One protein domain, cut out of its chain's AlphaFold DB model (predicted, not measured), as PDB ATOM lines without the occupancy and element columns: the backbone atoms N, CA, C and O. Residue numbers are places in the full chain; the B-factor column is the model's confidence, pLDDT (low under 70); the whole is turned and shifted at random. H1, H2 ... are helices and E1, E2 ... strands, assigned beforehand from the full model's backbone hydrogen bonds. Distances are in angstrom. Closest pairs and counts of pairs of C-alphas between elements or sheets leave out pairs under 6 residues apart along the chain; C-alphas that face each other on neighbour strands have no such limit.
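AT A GLANCE: This is residues 4 to 109 of the 115 residues of the protein "Sen15 domain-containing protein" of Glossina morsitans morsitans (UniProt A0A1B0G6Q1). A strongly twisted sheet of five strands has the long helix H2 packed slantwise over one face and the short helix H3 at the opposite face; H1 packs on H2 and only grazes the sheet. The 106 printed residues run H1 H2 E1 E2 E3 H3 E4 E5, with mixed sheet order E1, E2, E3, E4, E5. The class is mixed, helices and strands; the whole is compact, with a radius of gyration of the C-alphas of 12.8 A and spans of 33 by 31 by 25 A.

IN THESE COORDINATES: H1, residues 4 to 12, begins at C-alpha 4 (36.189, -49.472, 5.868). H2 is residues 18 to 33, 22.8 A long. E1, residues 37 to 45, 21.6 A, bends by 52 degrees at residue 40. E2 is residues 50 to 57, 21.5 A, and E3 residues 61 to 69, 25.1 A. H3 is residues 76 to 84, E4 residues 91 to 96. E5, residues 102 to 107, ends at C-alpha 107 (44.011, -22.212, -4.840).

HOW THE PARTS SIT: E1, E2 and E3 form a meander, each strand the antiparallel neighbour of the one before: N 41 and O 54 are 2.8 A apart, N 55 and O 63 2.9 A. E3, H3 and E4 are a strand-helix-strand unit, two parallel strands with a helix between, its crossover right-handed; N 66 and O 92 are 2.8 A apart. E4 and E5 form an antiparallel hairpin, with N 93 and O 105 at 2.8 A. H2 and H3, on opposite faces, give three layers. H2 only just lies over E3 alone, at a height over the sheet of 6.9 A; their closest C-alphas, of Ala 24 and Pro 67, are 5.3 A apart. The closest C-alphas of H3 and E4, of Gln 83 and Leu 91, are 6.1 A apart. H1 and H2 touch, their closest C-alphas, of Phe 10 and Cys 21, 5.5 A apart, at a steep tilt of 58 degrees, opposite ways; H2 touches H1 with its residues 18 to 25 alone. In H1, H2 and H3 every O i to N i+4 pair is within hydrogen-bond range.

THE WHOLE: The two C-alphas farthest apart, of Ile 4 and Asn 109, are 36.2 A apart. The printed part has no cut, no link is long, and no printed residue is under 70 in pLDDT.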
ATOM      1  N   ILE A   4      37.353 -49.402   4.971       84.06
ATOM      2  CA  ILE A   4      36.189 -49.472   5.868       84.06
ATOM      3  C   ILE A   4      36.544 -48.978   7.276       84.06
ATOM      4  O   ILE A   4      35.742 -48.309   7.927       84.06
ATOM      5  N   THR A   5      37.746 -49.297   7.757       86.62
ATOM      6  CA  THR A   5      38.212 -48.847   9.073       86.62
ATOM      7  C   THR A   5      38.428 -47.337   9.089       86.62
ATOM      8  O   THR A   5      38.009 -46.682  10.038       86.62
ATOM      9  N   MET A   6      39.024 -46.778   8.031       87.12
ATOM     10  CA  MET A   6      39.228 -45.330   7.921       87.12
ATOM     11  C   MET A   6      37.920 -44.563   7.748       87.12
ATOM     12  O   MET A   6      37.736 -43.528   8.376       87.12
ATOM     13  N   LEU A   7      36.971 -45.090   6.976       87.88
ATOM     14  CA  LEU A   7      35.661 -44.465   6.820       87.88
ATOM     15  C   LEU A   7      34.945 -44.303   8.169       87.88
ATOM     16  O   LEU A   7      34.397 -43.239   8.449       87.88
ATOM     17  N   LYS A   8      34.992 -45.333   9.025       87.69
ATOM     18  CA  LYS A   8      34.424 -45.272  10.382       87.69
ATOM     19  C   LYS A   8      35.120 -44.236  11.262       87.69
ATOM     20  O   LYS A   8      34.457 -43.581  12.058       87.69
ATOM     21  N   ASP A   9      36.431 -44.083  11.109       88.69
ATOM     22  CA  ASP A   9      37.205 -43.074  11.830       88.69
ATOM     23  C   ASP A   9      36.753 -41.653  11.445       88.69
ATOM     24  O   ASP A   9      36.405 -40.874  12.329       88.69
ATOM     25  N   PHE A  10      36.593 -41.358  10.150       88.88
ATOM     26  CA  PHE A  10      36.031 -40.077   9.692       88.88
ATOM     27  C   PHE A  10      34.587 -39.844  10.158       88.88
ATOM     28  O   PHE A  10      34.249 -38.739  10.574       88.88
ATOM     29  N   GLN A  11      33.743 -40.879  10.152       88.00
ATOM     30  CA  GLN A  11      32.371 -40.785  10.670       88.00
ATOM     31  C   GLN A  11      32.341 -40.492  12.178       88.00
ATOM     32  O   GLN A  11      31.473 -39.765  12.655       88.00
ATOM     33  N   SER A  12      33.309 -41.017  12.935       88.88
ATOM     34  CA  SER A  12      33.405 -40.784  14.381       88.88
ATOM     35  C   SER A  12      33.820 -39.357  14.756       88.88
ATOM     36  O   SER A  12      33.647 -38.963  15.906       88.88
ATOM     37  N   MET A  13      34.299 -38.558  13.792       88.19
ATOM     38  CA  MET A  13      34.665 -37.153  14.003       88.19
ATOM     39  C   MET A  13      33.454 -36.213  14.126       88.19
ATOM     40  O   MET A  13      33.651 -35.034  14.392       88.19
ATOM     41  N   GLY A  14      32.226 -36.703  13.922       83.00
ATOM     42  CA  GLY A  14      30.995 -35.907  14.034       83.00
ATOM     43  C   GLY A  14      30.366 -35.506  12.696       83.00
ATOM     44  O   GLY A  14      29.301 -34.891  12.683       83.00
ATOM     45  N   CYS A  15      30.967 -35.884  11.564       82.81
ATOM     46  CA  CYS A  15      30.381 -35.637  10.250       82.81
ATOM     47  C   CYS A  15      29.277 -36.661   9.939       82.81
ATOM     48  O   CYS A  15      29.528 -37.862   9.844       82.81
ATOM     49  N   THR A  16      28.048 -36.180   9.748       82.56
ATOM     50  CA  THR A  16      26.879 -37.014   9.409       82.56
ATOM     51  C   THR A  16      26.757 -37.305   7.911       82.56
ATOM     52  O   THR A  16      26.022 -38.208   7.509       82.56
ATOM     53  N   ASP A  17      27.490 -36.565   7.079       88.31
ATOM     54  CA  ASP A  17      27.482 -36.702   5.627       88.31
ATOM     55  C   ASP A  17      28.447 -37.814   5.184       88.31
ATOM     56  O   ASP A  17      29.677 -37.695   5.258       88.31
ATOM     57  N   GLN A  18      27.873 -38.922   4.710       87.94
ATOM     58  CA  GLN A  18      28.635 -40.088   4.263       87.94
ATOM     59  C   GLN A  18      29.513 -39.792   3.044       87.94
ATOM     60  O   GLN A  18      30.606 -40.349   2.943       87.94
ATOM     61  N   SER A  19      29.071 -38.906   2.150       88.25
ATOM     62  CA  SER A  19      29.814 -38.540   0.943       88.25
ATOM     63  C   SER A  19      31.075 -37.765   1.316       88.25
ATOM     64  O   SER A  19      32.158 -38.094   0.830       88.25
ATOM     65  N   LYS A  20      30.963 -36.813   2.256       89.19
ATOM     66  CA  LYS A  20      32.111 -36.068   2.806       89.19
ATOM     67  C   LYS A  20      33.111 -36.990   3.506       89.19
ATOM     68  O   LYS A  20      34.317 -36.869   3.295       89.19
ATOM     69  N   CYS A  21      32.624 -37.951   4.293       91.56
ATOM     70  CA  CYS A  21      33.488 -38.939   4.944       91.56
ATOM     71  C   CYS A  21      34.214 -39.828   3.922       91.56
ATOM     72  O   CYS A  21      35.412 -40.073   4.057       91.56
ATOM     73  N   ALA A  22      33.509 -40.299   2.890       90.69
ATOM     74  CA  ALA A  22      34.077 -41.171   1.866       90.69
ATOM     75  C   ALA A  22      35.141 -40.456   1.023       90.69
ATOM     76  O   ALA A  22      36.226 -41.006   0.818       90.69
ATOM     77  N   VAL A  23      34.868 -39.222   0.585       92.31
ATOM     78  CA  VAL A  23      35.832 -38.441  -0.200       92.31
ATOM     79  C   VAL A  23      37.060 -38.069   0.634       92.31
ATOM     80  O   VAL A  23      38.186 -38.258   0.178       92.31
ATOM     81  N   ALA A  24      36.877 -37.655   1.893       93.31
ATOM     82  CA  ALA A  24      37.991 -37.359   2.790       93.31
ATOM     83  C   ALA A  24      38.842 -38.597   3.098       93.31
ATOM     84  O   ALA A  24      40.069 -38.510   3.107       93.31
ATOM     85  N   CYS A  25      38.205 -39.758   3.277       92.56
ATOM     86  CA  CYS A  25      38.895 -41.033   3.437       92.56
ATOM     87  C   CYS A  25      39.752 -41.370   2.213       92.56
ATOM     88  O   CYS A  25      40.901 -41.781   2.372       92.56
ATOM     89  N   ARG A  26      39.221 -41.172   0.999       92.12
ATOM     90  CA  ARG A  26      39.953 -41.446  -0.245       92.12
ATOM     91  C   ARG A  26      41.181 -40.550  -0.384       92.12
ATOM     92  O   ARG A  26      42.275 -41.063  -0.587       92.12
ATOM     93  N   VAL A  27      41.010 -39.242  -0.191       94.12
ATOM     94  CA  VAL A  27      42.120 -38.275  -0.234       94.12
ATOM     95  C   VAL A  27      43.155 -38.577   0.845       94.12
ATOM     96  O   VAL A  27      44.349 -38.529   0.579       94.12
ATOM     97  N   TYR A  28      42.729 -38.924   2.060       94.19
ATOM     98  CA  TYR A  28      43.655 -39.275   3.132       94.19
ATOM     99  C   TYR A  28      44.503 -40.503   2.786       94.19
ATOM    100  O   TYR A  28      45.707 -40.489   3.024       94.19
ATOM    101  N   MET A  29      43.894 -41.553   2.226       92.00
ATOM    102  CA  MET A  29      44.628 -42.754   1.822       92.00
ATOM    103  C   MET A  29      45.661 -42.449   0.732       92.00
ATOM    104  O   MET A  29      46.802 -42.872   0.881       92.00
ATOM    105  N   ASP A  30      45.291 -41.662  -0.282       92.75
ATOM    106  CA  ASP A  30      46.210 -41.233  -1.346       92.75
ATOM    107  C   ASP A  30      47.406 -40.442  -0.785       92.75
ATOM    108  O   ASP A  30      48.566 -40.776  -1.033       92.75
ATOM    109  N   LEU A  31      47.140 -39.471   0.099       92.56
ATOM    110  CA  LEU A  31      48.189 -38.672   0.740       92.56
ATOM    111  C   LEU A  31      49.121 -39.508   1.627       92.56
ATOM    112  O   LEU A  31      50.299 -39.186   1.738       92.56
ATOM    113  N   VAL A  32      48.616 -40.556   2.286       91.94
ATOM    114  CA  VAL A  32      49.441 -41.460   3.108       91.94
ATOM    115  C   VAL A  32      50.380 -42.309   2.247       91.94
ATOM    116  O   VAL A  32      51.478 -42.646   2.697       91.94
ATOM    117  N   GLU A  33      49.972 -42.668   1.030       91.00
ATOM    118  CA  GLU A  33      50.823 -43.402   0.086       91.00
ATOM    119  C   GLU A  33      51.891 -42.496  -0.550       91.00
ATOM    120  O   GLU A  33      52.998 -42.955  -0.865       91.00
ATOM    121  N   ASP A  34      51.615 -41.196  -0.668       89.94
ATOM    122  CA  ASP A  34      52.564 -40.206  -1.163       89.94
ATOM    123  C   ASP A  34      53.546 -39.721  -0.080       89.94
ATOM    124  O   ASP A  34      53.261 -38.854   0.747       89.94
ATOM    125  N   LYS A  35      54.790 -40.205  -0.167       87.31
ATOM    126  CA  LYS A  35      55.895 -39.867   0.751       87.31
ATOM    127  C   LYS A  35      56.239 -38.376   0.833       87.31
ATOM    128  O   LYS A  35      57.015 -37.988   1.705       87.31
ATOM    129  N   ARG A  36      55.738 -37.539  -0.082       89.56
ATOM    130  CA  ARG A  36      55.953 -36.084  -0.051       89.56
ATOM    131  C   ARG A  36      55.138 -35.395   1.042       89.56
ATOM    132  O   ARG A  36      55.521 -34.292   1.450       89.56
ATOM    133  N   TYR A  37      54.049 -36.025   1.485       90.50
ATOM    134  CA  TYR A  37      53.174 -35.551   2.549       90.50
ATOM    135  C   TYR A  37      53.533 -36.219   3.876       90.50
ATOM    136  O   TYR A  37      53.766 -37.421   3.969       90.50
ATOM    137  N   THR A  38      53.586 -35.414   4.930       90.31
ATOM    138  CA  THR A  38      53.919 -35.857   6.290       90.31
ATOM    139  C   THR A  38      52.986 -35.194   7.302       90.31
ATOM    140  O   THR A  38      52.319 -34.210   6.977       90.31
ATOM    141  N   ASP A  39      52.881 -35.758   8.510       90.88
ATOM    142  CA  ASP A  39      52.027 -35.247   9.601       90.88
ATOM    143  C   ASP A  39      50.575 -34.945   9.163       90.88
ATOM    144  O   ASP A  39      50.043 -33.859   9.393       90.88
ATOM    145  N   ILE A  40      49.940 -35.894   8.462       93.38
ATOM    146  CA  ILE A  40      48.582 -35.720   7.928       93.38
ATOM    147  C   ILE A  40      47.565 -35.768   9.078       93.38
ATOM    148  O   ILE A  40      47.255 -36.830   9.622       93.38
ATOM    149  N   LYS A  41      47.008 -34.606   9.417       93.19
ATOM    150  CA  LYS A  41      45.972 -34.404  10.432       93.19
ATOM    151  C   LYS A  41      44.603 -34.276   9.786       93.19
ATOM    152  O   LYS A  41      44.420 -33.514   8.839       93.19
ATOM    153  N   LYS A  42      43.635 -34.995  10.346       94.06
ATOM    154  CA  LYS A  42      42.224 -34.960   9.953       94.06
ATOM    155  C   LYS A  42      41.503 -33.957  10.841       94.06
ATOM    156  O   LYS A  42      41.631 -34.044  12.060       94.06
ATOM    157  N   ILE A  43      40.779 -33.011  10.253       93.00
ATOM    158  CA  ILE A  43      40.026 -32.006  11.005       93.00
ATOM    159  C   ILE A  43      38.596 -31.949  10.473       93.00
ATOM    160  O   ILE A  43      38.380 -31.870   9.265       93.00
ATOM    161  N   PHE A  44      37.635 -31.985  11.391       92.81
ATOM    162  CA  PHE A  44      36.237 -31.684  11.125       92.81
ATOM    163  C   PHE A  44      35.921 -30.326  11.753       92.81
ATOM    164  O   PHE A  44      36.162 -30.126  12.942       92.81
ATOM    165  N   ASP A  45      35.449 -29.381  10.943       90.06
ATOM    166  CA  ASP A  45      34.991 -28.075  11.414       90.06
ATOM    167  C   ASP A  45      33.470 -28.098  11.500       90.06
ATOM    168  O   ASP A  45      32.785 -28.049  10.478       90.06
ATOM    169  N   GLU A  46      32.956 -28.193  12.724       87.38
ATOM    170  CA  GLU A  46      31.521 -28.264  13.009       87.38
ATOM    171  C   GLU A  46      30.768 -27.014  12.541       87.38
ATOM    172  O   GLU A  46      29.638 -27.124  12.071       87.38
ATOM    173  N   ASN A  47      31.396 -25.830  12.602       85.81
ATOM    174  CA  ASN A  47      30.740 -24.572  12.225       85.81
ATOM    175  C   ASN A  47      30.484 -24.499  10.719       85.81
ATOM    176  O   ASN A  47      29.495 -23.923  10.276       85.81
ATOM    177  N   LEU A  48      31.404 -25.068   9.942       84.19
ATOM    178  CA  LEU A  48      31.349 -25.095   8.483       84.19
ATOM    179  C   LEU A  48      30.802 -26.427   7.948       84.19
ATOM    180  O   LEU A  48      30.553 -26.559   6.753       84.19
ATOM    181  N   ASN A  49      30.612 -27.417   8.825       87.19
ATOM    182  CA  ASN A  49      30.230 -28.788   8.500       87.19
ATOM    183  C   ASN A  49      31.090 -29.393   7.369       87.19
ATOM    184  O   ASN A  49      30.578 -29.947   6.388       87.19
ATOM    185  N   ILE A  50      32.413 -29.269   7.487       89.75
ATOM    186  CA  ILE A  50      33.381 -29.763   6.493       89.75
ATOM    187  C   ILE A  50      34.490 -30.579   7.132       89.75
ATOM    188  O   ILE A  50      34.906 -30.332   8.262       89.75
ATOM    189  N   ILE A  51      35.014 -31.519   6.352       92.88
ATOM    190  CA  ILE A  51      36.230 -32.254   6.675       92.88
ATOM    191  C   ILE A  51      37.343 -31.713   5.787       92.88
ATOM    192  O   ILE A  51      37.195 -31.659   4.569       92.88
ATOM    193  N   TYR A  52      38.470 -31.352   6.386       93.56
ATOM    194  CA  TYR A  52      39.685 -31.009   5.659       93.56
ATOM    195  C   TYR A  52      40.901 -31.655   6.319       93.56
ATOM    196  O   TYR A  52      40.880 -32.072   7.479       93.56
ATOM    197  N   LEU A  53      41.981 -31.755   5.555       94.44
ATOM    198  CA  LEU A  53      43.234 -32.348   5.994       94.44
ATOM    199  C   LEU A  53      44.293 -31.254   6.099       94.44
ATOM    200  O   LEU A  53      44.373 -30.375   5.246       94.44
ATOM    201  N   LYS A  54      45.125 -31.303   7.134       93.25
ATOM    202  CA  LYS A  54      46.349 -30.497   7.215       93.25
ATOM    203  C   LYS A  54      47.542 -31.425   7.129       93.25
ATOM    204  O   LYS A  54      47.560 -32.446   7.803       93.25
ATOM    205  N   SER A  55      48.522 -31.091   6.307       92.62
ATOM    206  CA  SER A  55      49.730 -31.897   6.147       92.62
ATOM    207  C   SER A  55      50.929 -31.002   5.878       92.62
ATOM    208  O   SER A  55      50.786 -29.882   5.399       92.62
ATOM    209  N   GLN A  56      52.120 -31.492   6.190       90.56
ATOM    210  CA  GLN A  56      53.373 -30.879   5.799       90.56
ATOM    211  C   GLN A  56      53.816 -31.446   4.443       90.56
ATOM    212  O   GLN A  56      54.136 -32.632   4.331       90.56
ATOM    213  N   PHE A  57      53.857 -30.590   3.422       88.06
ATOM    214  CA  PHE A  57      54.381 -30.917   2.100       88.06
ATOM    215  C   PHE A  57      55.854 -30.526   1.989       88.06
ATOM    216  O   PHE A  57      56.248 -29.415   2.349       88.06
ATOM    217  N   SER A  58      56.659 -31.433   1.438       82.31
ATOM    218  CA  SER A  58      58.126 -31.331   1.437       82.31
ATOM    219  C   SER A  58      58.687 -30.026   0.846       82.31
ATOM    220  O   SER A  58      59.735 -29.569   1.288       82.31
ATOM    221  N   THR A  59      58.017 -29.411  -0.138       78.25
ATOM    222  CA  THR A  59      58.528 -28.208  -0.827       78.25
ATOM    223  C   THR A  59      57.862 -26.899  -0.408       78.25
ATOM    224  O   THR A  59      58.482 -25.847  -0.526       78.25
ATOM    225  N   THR A  60      56.609 -26.930   0.053       76.19
ATOM    226  CA  THR A  60      55.817 -25.714   0.331       76.19
ATOM    227  C   THR A  60      55.463 -25.528   1.800       76.19
ATOM    228  O   THR A  60      54.872 -24.511   2.151       76.19
ATOM    229  N   GLY A  61      55.802 -26.489   2.657       85.31
ATOM    230  CA  GLY A  61      55.497 -26.432   4.078       85.31
ATOM    231  C   GLY A  61      54.077 -26.897   4.407       85.31
ATOM    232  O   GLY A  61      53.553 -27.807   3.763       85.31
ATOM    233  N   LEU A  62      53.458 -26.279   5.415       88.69
ATOM    234  CA  LEU A  62      52.114 -26.635   5.865       88.69
ATOM    235  C   LEU A  62      51.079 -26.314   4.778       88.69
ATOM    236  O   LEU A  62      50.940 -25.170   4.341       88.69
ATOM    237  N   VAL A  63      50.331 -27.334   4.372       90.75
ATOM    238  CA  VAL A  63      49.261 -27.255   3.384       90.75
ATOM    239  C   VAL A  63      47.945 -27.726   3.989       90.75
ATOM    240  O   VAL A  63      47.884 -28.706   4.733       90.75
ATOM    241  N   THR A  64      46.877 -27.022   3.636       92.94
ATOM    242  CA  THR A  64      45.506 -27.432   3.936       92.94
ATOM    243  C   THR A  64      44.907 -28.003   2.658       92.94
ATOM    244  O   THR A  64      44.949 -27.346   1.618       92.94
ATOM    245  N   ILE A  65      44.384 -29.223   2.728       94.25
ATOM    246  CA  ILE A  65      43.739 -29.930   1.626       94.25
ATOM    247  C   ILE A  65      42.245 -30.057   1.923       94.25
ATOM    248  O   ILE A  65      41.871 -30.580   2.972       94.25
ATOM    249  N   LEU A  66      41.402 -29.604   0.999       94.44
ATOM    250  CA  LEU A  66      39.951 -29.757   1.042       94.44
ATOM    251  C   LEU A  66      39.523 -30.859   0.056       94.44
ATOM    252  O   LEU A  66      39.642 -30.659  -1.153       94.44
ATOM    253  N   PRO A  67      39.058 -32.021   0.541       93.81
ATOM    254  CA  PRO A  67      38.453 -33.063  -0.285       93.81
ATOM    255  C   PRO A  67      37.120 -32.595  -0.877       93.81
ATOM    256  O   PRO A  67      36.269 -32.074  -0.154       93.81
ATOM    257  N   THR A  68      36.909 -32.786  -2.176       92.31
ATOM    258  CA  THR A  68      35.677 -32.365  -2.866       92.31
ATOM    259  C   THR A  68      35.341 -33.345  -3.981       92.31
ATOM    260  O   THR A  68      36.239 -33.862  -4.640       92.31
ATOM    261  N   LEU A  69      34.057 -33.642  -4.177       90.19
ATOM    262  CA  LEU A  69      33.615 -34.459  -5.310       90.19
ATOM    263  C   LEU A  69      33.562 -33.615  -6.588       90.19
ATOM    264  O   LEU A  69      33.221 -32.439  -6.535       90.19
ATOM    265  N   ASP A  70      33.854 -34.219  -7.735       86.50
ATOM    266  CA  ASP A  70      33.759 -33.571  -9.053       86.50
ATOM    267  C   ASP A  70      32.358 -33.027  -9.379       86.50
ATOM    268  O   ASP A  70      32.220 -32.034 -10.088       86.50
ATOM    269  N   CYS A  71      31.320 -33.662  -8.836       84.38
ATOM    270  CA  CYS A  71      29.926 -33.274  -9.000       84.38
ATOM    271  C   CYS A  71      29.423 -32.253  -7.967       84.38
ATOM    272  O   CYS A  71      28.267 -31.836  -8.051       84.38
ATOM    273  N   GLN A  72      30.242 -31.875  -6.981       83.25
ATOM    274  CA  GLN A  72      29.864 -30.881  -5.979       83.25
ATOM    275  C   GLN A  72      30.208 -29.473  -6.455       83.25
ATOM    276  O   GLN A  72      31.309 -29.213  -6.939       83.25
ATOM    277  N   GLU A  73      29.262 -28.554  -6.270       82.44
ATOM    278  CA  GLU A  73      29.528 -27.135  -6.468       82.44
ATOM    279  C   GLU A  73      30.595 -26.656  -5.485       82.44
ATOM    280  O   GLU A  73      30.617 -27.021  -4.305       82.44
ATOM    281  N   VAL A  74      31.504 -25.835  -6.001       81.31
ATOM    282  CA  VAL A  74      32.595 -25.272  -5.220       81.31
ATOM    283  C   VAL A  74      32.088 -24.018  -4.518       81.31
ATOM    284  O   VAL A  74      31.863 -22.992  -5.152       81.31
ATOM    285  N   ASP A  75      31.930 -24.096  -3.197       85.62
ATOM    286  CA  ASP A  75      31.554 -22.946  -2.378       85.62
ATOM    287  C   ASP A  75      32.768 -22.026  -2.164       85.62
ATOM    288  O   ASP A  75      33.679 -22.298  -1.372       85.62
ATOM    289  N   PHE A  76      32.779 -20.917  -2.901       83.19
ATOM    290  CA  PHE A  76      33.831 -19.913  -2.823       83.19
ATOM    291  C   PHE A  76      33.906 -19.236  -1.451       83.19
ATOM    292  O   PHE A  76      35.015 -19.007  -0.968       83.19
ATOM    293  N   GLN A  77      32.776 -18.975  -0.783       86.25
ATOM    294  CA  GLN A  77      32.776 -18.357   0.549       86.25
ATOM    295  C   GLN A  77      33.437 -19.280   1.572       86.25
ATOM    296  O   GLN A  77      34.235 -18.837   2.401       86.25
ATOM    297  N   LEU A  78      33.162 -20.581   1.477       87.19
ATOM    298  CA  LEU A  78      33.791 -21.590   2.321       87.19
ATOM    299  C   LEU A  78      35.306 -21.664   2.095       87.19
ATOM    300  O   LEU A  78      36.081 -21.761   3.053       87.19
ATOM    301  N   ILE A  79      35.748 -21.585   0.837       87.31
ATOM    302  CA  ILE A  79      37.174 -21.551   0.495       87.31
ATOM    303  C   ILE A  79      37.843 -20.304   1.070       87.31
ATOM    304  O   ILE A  79      38.910 -20.427   1.673       87.31
ATOM    305  N   GLU A  80      37.230 -19.125   0.939       86.81
ATOM    306  CA  GLU A  80      37.760 -17.886   1.522       86.81
ATOM    307  C   GLU A  80      37.868 -17.988   3.047       86.81
ATOM    308  O   GLU A  80      38.900 -17.638   3.628       86.81
ATOM    309  N   GLN A  81      36.847 -18.535   3.712       87.56
ATOM    310  CA  GLN A  81      36.869 -18.758   5.156       87.56
ATOM    311  C   GLN A  81      37.992 -19.717   5.566       87.56
ATOM    312  O   GLN A  81      38.725 -19.427   6.513       87.56
ATOM    313  N   LEU A  82      38.204 -20.818   4.842       86.88
ATOM    314  CA  LEU A  82      39.319 -21.733   5.106       86.88
ATOM    315  C   LEU A  82      40.684 -21.089   4.854       86.88
ATOM    316  O   LEU A  82      41.607 -21.274   5.648       86.88
ATOM    317  N   GLN A  83      40.825 -20.325   3.773       86.62
ATOM    318  CA  GLN A  83      42.054 -19.595   3.476       86.62
ATOM    319  C   GLN A  83      42.352 -18.542   4.543       86.62
ATOM    320  O   GLN A  83      43.507 -18.404   4.932       86.62
ATOM    321  N   SER A  84      41.335 -17.854   5.068       84.38
ATOM    322  CA  SER A  84      41.496 -16.878   6.154       84.38
ATOM    323  C   SER A  84      42.016 -17.508   7.453       84.38
ATOM    324  O   SER A  84      42.742 -16.857   8.202       84.38
ATOM    325  N   LYS A  85      41.713 -18.795   7.690       81.44
ATOM    326  CA  LYS A  85      42.234 -19.587   8.819       81.44
ATOM    327  C   LYS A  85      43.654 -20.128   8.581       81.44
ATOM    328  O   LYS A  85      44.247 -20.689   9.504       81.44
ATOM    329  N   ASN A  86      44.196 -20.006   7.366       79.69
ATOM    330  CA  ASN A  86      45.531 -20.482   7.007       79.69
ATOM    331  C   ASN A  86      46.520 -19.311   6.945       79.69
ATOM    332  O   ASN A  86      46.276 -18.317   6.265       79.69
ATOM    333  N   GLU A  87      47.695 -19.466   7.556       72.81
ATOM    334  CA  GLU A  87      48.745 -18.430   7.565       72.81
ATOM    335  C   GLU A  87      49.153 -17.994   6.147       72.81
ATOM    336  O   GLU A  87      49.335 -16.811   5.872       72.81
ATOM    337  N   ASN A  88      49.214 -18.950   5.215       72.81
ATOM    338  CA  ASN A  88      49.637 -18.722   3.833       72.81
ATOM    339  C   ASN A  88      48.494 -18.342   2.876       72.81
ATOM    340  O   ASN A  88      48.727 -18.336   1.665       72.81
ATOM    341  N   LYS A  89      47.261 -18.123   3.372       79.50
ATOM    342  CA  LYS A  89      46.052 -17.825   2.566       79.50
ATOM    343  C   LYS A  89      45.906 -18.686   1.304       79.50
ATOM    344  O   LYS A  89      45.455 -18.238   0.255       79.50
ATOM    345  N   SER A  90      46.352 -19.933   1.389       85.06
ATOM    346  CA  SER A  90      46.300 -20.892   0.295       85.06
ATOM    347  C   SER A  90      45.637 -22.168   0.774       85.06
ATOM    348  O   SER A  90      45.649 -22.502   1.963       85.06
ATOM    349  N   LEU A  91      45.001 -22.842  -0.171       90.75
ATOM    350  CA  LEU A  91      44.247 -24.065   0.038       90.75
ATOM    351  C   LEU A  91      44.508 -24.973  -1.159       90.75
ATOM    352  O   LEU A  91      44.634 -24.491  -2.278       90.75
ATOM    353  N   THR A  92      44.599 -26.276  -0.945       92.50
ATOM    354  CA  THR A  92      44.647 -27.253  -2.035       92.50
ATOM    355  C   THR A  92      43.297 -27.941  -2.122       92.50
ATOM    356  O   THR A  92      42.855 -28.538  -1.149       92.50
ATOM    357  N   LEU A  93      42.632 -27.861  -3.265       93.06
ATOM    358  CA  LEU A  93      41.409 -28.602  -3.532       93.06
ATOM    359  C   LEU A  93      41.785 -29.981  -4.080       93.06
ATOM    360  O   LEU A  93      42.521 -30.065  -5.064       93.06
ATOM    361  N   ALA A  94      41.314 -31.043  -3.435       94.50
ATOM    362  CA  ALA A  94      41.483 -32.419  -3.887       94.50
ATOM    363  C   ALA A  94      40.167 -32.898  -4.506       94.50
ATOM    364  O   ALA A  94      39.266 -33.353  -3.797       94.50
ATOM    365  N   ILE A  95      40.056 -32.750  -5.826       93.00
ATOM    366  CA  ILE A  95      38.861 -33.091  -6.595       93.00
ATOM    367  C   ILE A  95      38.888 -34.583  -6.905       93.00
ATOM    368  O   ILE A  95      39.798 -35.080  -7.567       93.00
ATOM    369  N   CYS A  96      37.883 -35.286  -6.409       91.88
ATOM    370  CA  CYS A  96      37.721 -36.720  -6.539       91.88
ATOM    371  C   CYS A  96      36.615 -37.035  -7.540       91.88
ATOM    372  O   CYS A  96      35.458 -36.703  -7.296       91.88
ATOM    373  N   ASP A  97      36.959 -37.732  -8.621       87.81
ATOM    374  CA  ASP A  97      35.971 -38.221  -9.585       87.81
ATOM    375  C   ASP A  97      35.371 -39.581  -9.178       87.81
ATOM    376  O   ASP A  97      35.788 -40.217  -8.200       87.81
ATOM    377  N   THR A  98      34.413 -40.075  -9.958       80.81
ATOM    378  CA  THR A  98      33.811 -41.407  -9.760       80.81
ATOM    379  C   THR A  98      34.739 -42.577 -10.112       80.81
ATOM    380  O   THR A  98      34.488 -43.700  -9.677       80.81
ATOM    381  N   SER A  99      35.829 -42.336 -10.848       80.25
ATOM    382  CA  SER A  99      36.762 -43.366 -11.325       80.25
ATOM    383  C   SER A  99      37.961 -43.612 -10.399       80.25
ATOM    384  O   SER A  99      38.849 -44.396 -10.723       80.25
ATOM    385  N   SER A 100      37.933 -43.036  -9.193       77.62
ATOM    386  CA  SER A 100      38.991 -43.088  -8.169       77.62
ATOM    387  C   SER A 100      40.204 -42.185  -8.420       77.62
ATOM    388  O   SER A 100      41.119 -42.185  -7.602       77.62
ATOM    389  N   ASN A 101      40.196 -41.353  -9.461       88.56
ATOM    390  CA  ASN A 101      41.261 -40.381  -9.697       88.56
ATOM    391  C   ASN A 101      41.120 -39.170  -8.768       88.56
ATOM    392  O   ASN A 101      40.012 -38.708  -8.483       88.56
ATOM    393  N   ILE A 102      42.246 -38.643  -8.294       93.56
ATOM    394  CA  ILE A 102      42.280 -37.447  -7.447       93.56
ATOM    395  C   ILE A 102      43.146 -36.388  -8.122       93.56
ATOM    396  O   ILE A 102      44.311 -36.626  -8.435       93.56
ATOM    397  N   LEU A 103      42.569 -35.211  -8.348       92.94
ATOM    398  CA  LEU A 103      43.270 -34.052  -8.891       92.94
ATOM    399  C   LEU A 103      43.500 -33.022  -7.790       92.94
ATOM    400  O   LEU A 103      42.567 -32.624  -7.096       92.94
ATOM    401  N   TYR A 104      44.739 -32.555  -7.667       92.81
ATOM    402  CA  TYR A 104      45.134 -31.574  -6.661       92.81
ATOM    403  C   TYR A 104      45.348 -30.204  -7.305       92.81
ATOM    404  O   TYR A 104      46.299 -30.005  -8.061       92.81
ATOM    405  N   TYR A 105      44.491 -29.242  -6.966       91.12
ATOM    406  CA  TYR A 105      44.580 -27.861  -7.436       91.12
ATOM    407  C   TYR A 105      44.907 -26.920  -6.287       91.12
ATOM    408  O   TYR A 105      44.151 -26.797  -5.327       91.12
ATOM    409  N   LYS A 106      46.030 -26.206  -6.387       89.56
ATOM    410  CA  LYS A 106      46.366 -25.158  -5.424       89.56
ATOM    411  C   LYS A 106      45.585 -23.888  -5.752       89.56
ATOM    412  O   LYS A 106      45.794 -23.280  -6.796       89.56
ATOM    413  N   LEU A 107      44.739 -23.470  -4.821       87.94
ATOM    414  CA  LEU A 107      44.011 -22.212  -4.840       87.94
ATOM    415  C   LEU A 107      44.776 -21.169  -4.023       87.94
ATOM    416  O   LEU A 107      45.107 -21.380  -2.850       87.94
ATOM    417  N   THR A 108      45.057 -20.035  -4.654       84.50
ATOM    418  CA  THR A 108      45.684 -18.857  -4.043       84.50
ATOM    419  C   THR A 108      44.712 -17.685  -4.042       84.50
ATOM    420  O   THR A 108      43.701 -17.716  -4.741       84.50
ATOM    421  N   ASN A 109      45.036 -16.634  -3.289       76.44
ATOM    422  CA  ASN A 109      44.297 -15.375  -3.328       76.44
ATOM    423  C   ASN A 109      44.096 -14.871  -4.771       76.44
ATOM    424  O   ASN A 109      45.009 -14.968  -5.592       76.44
TER     425      ASN A 109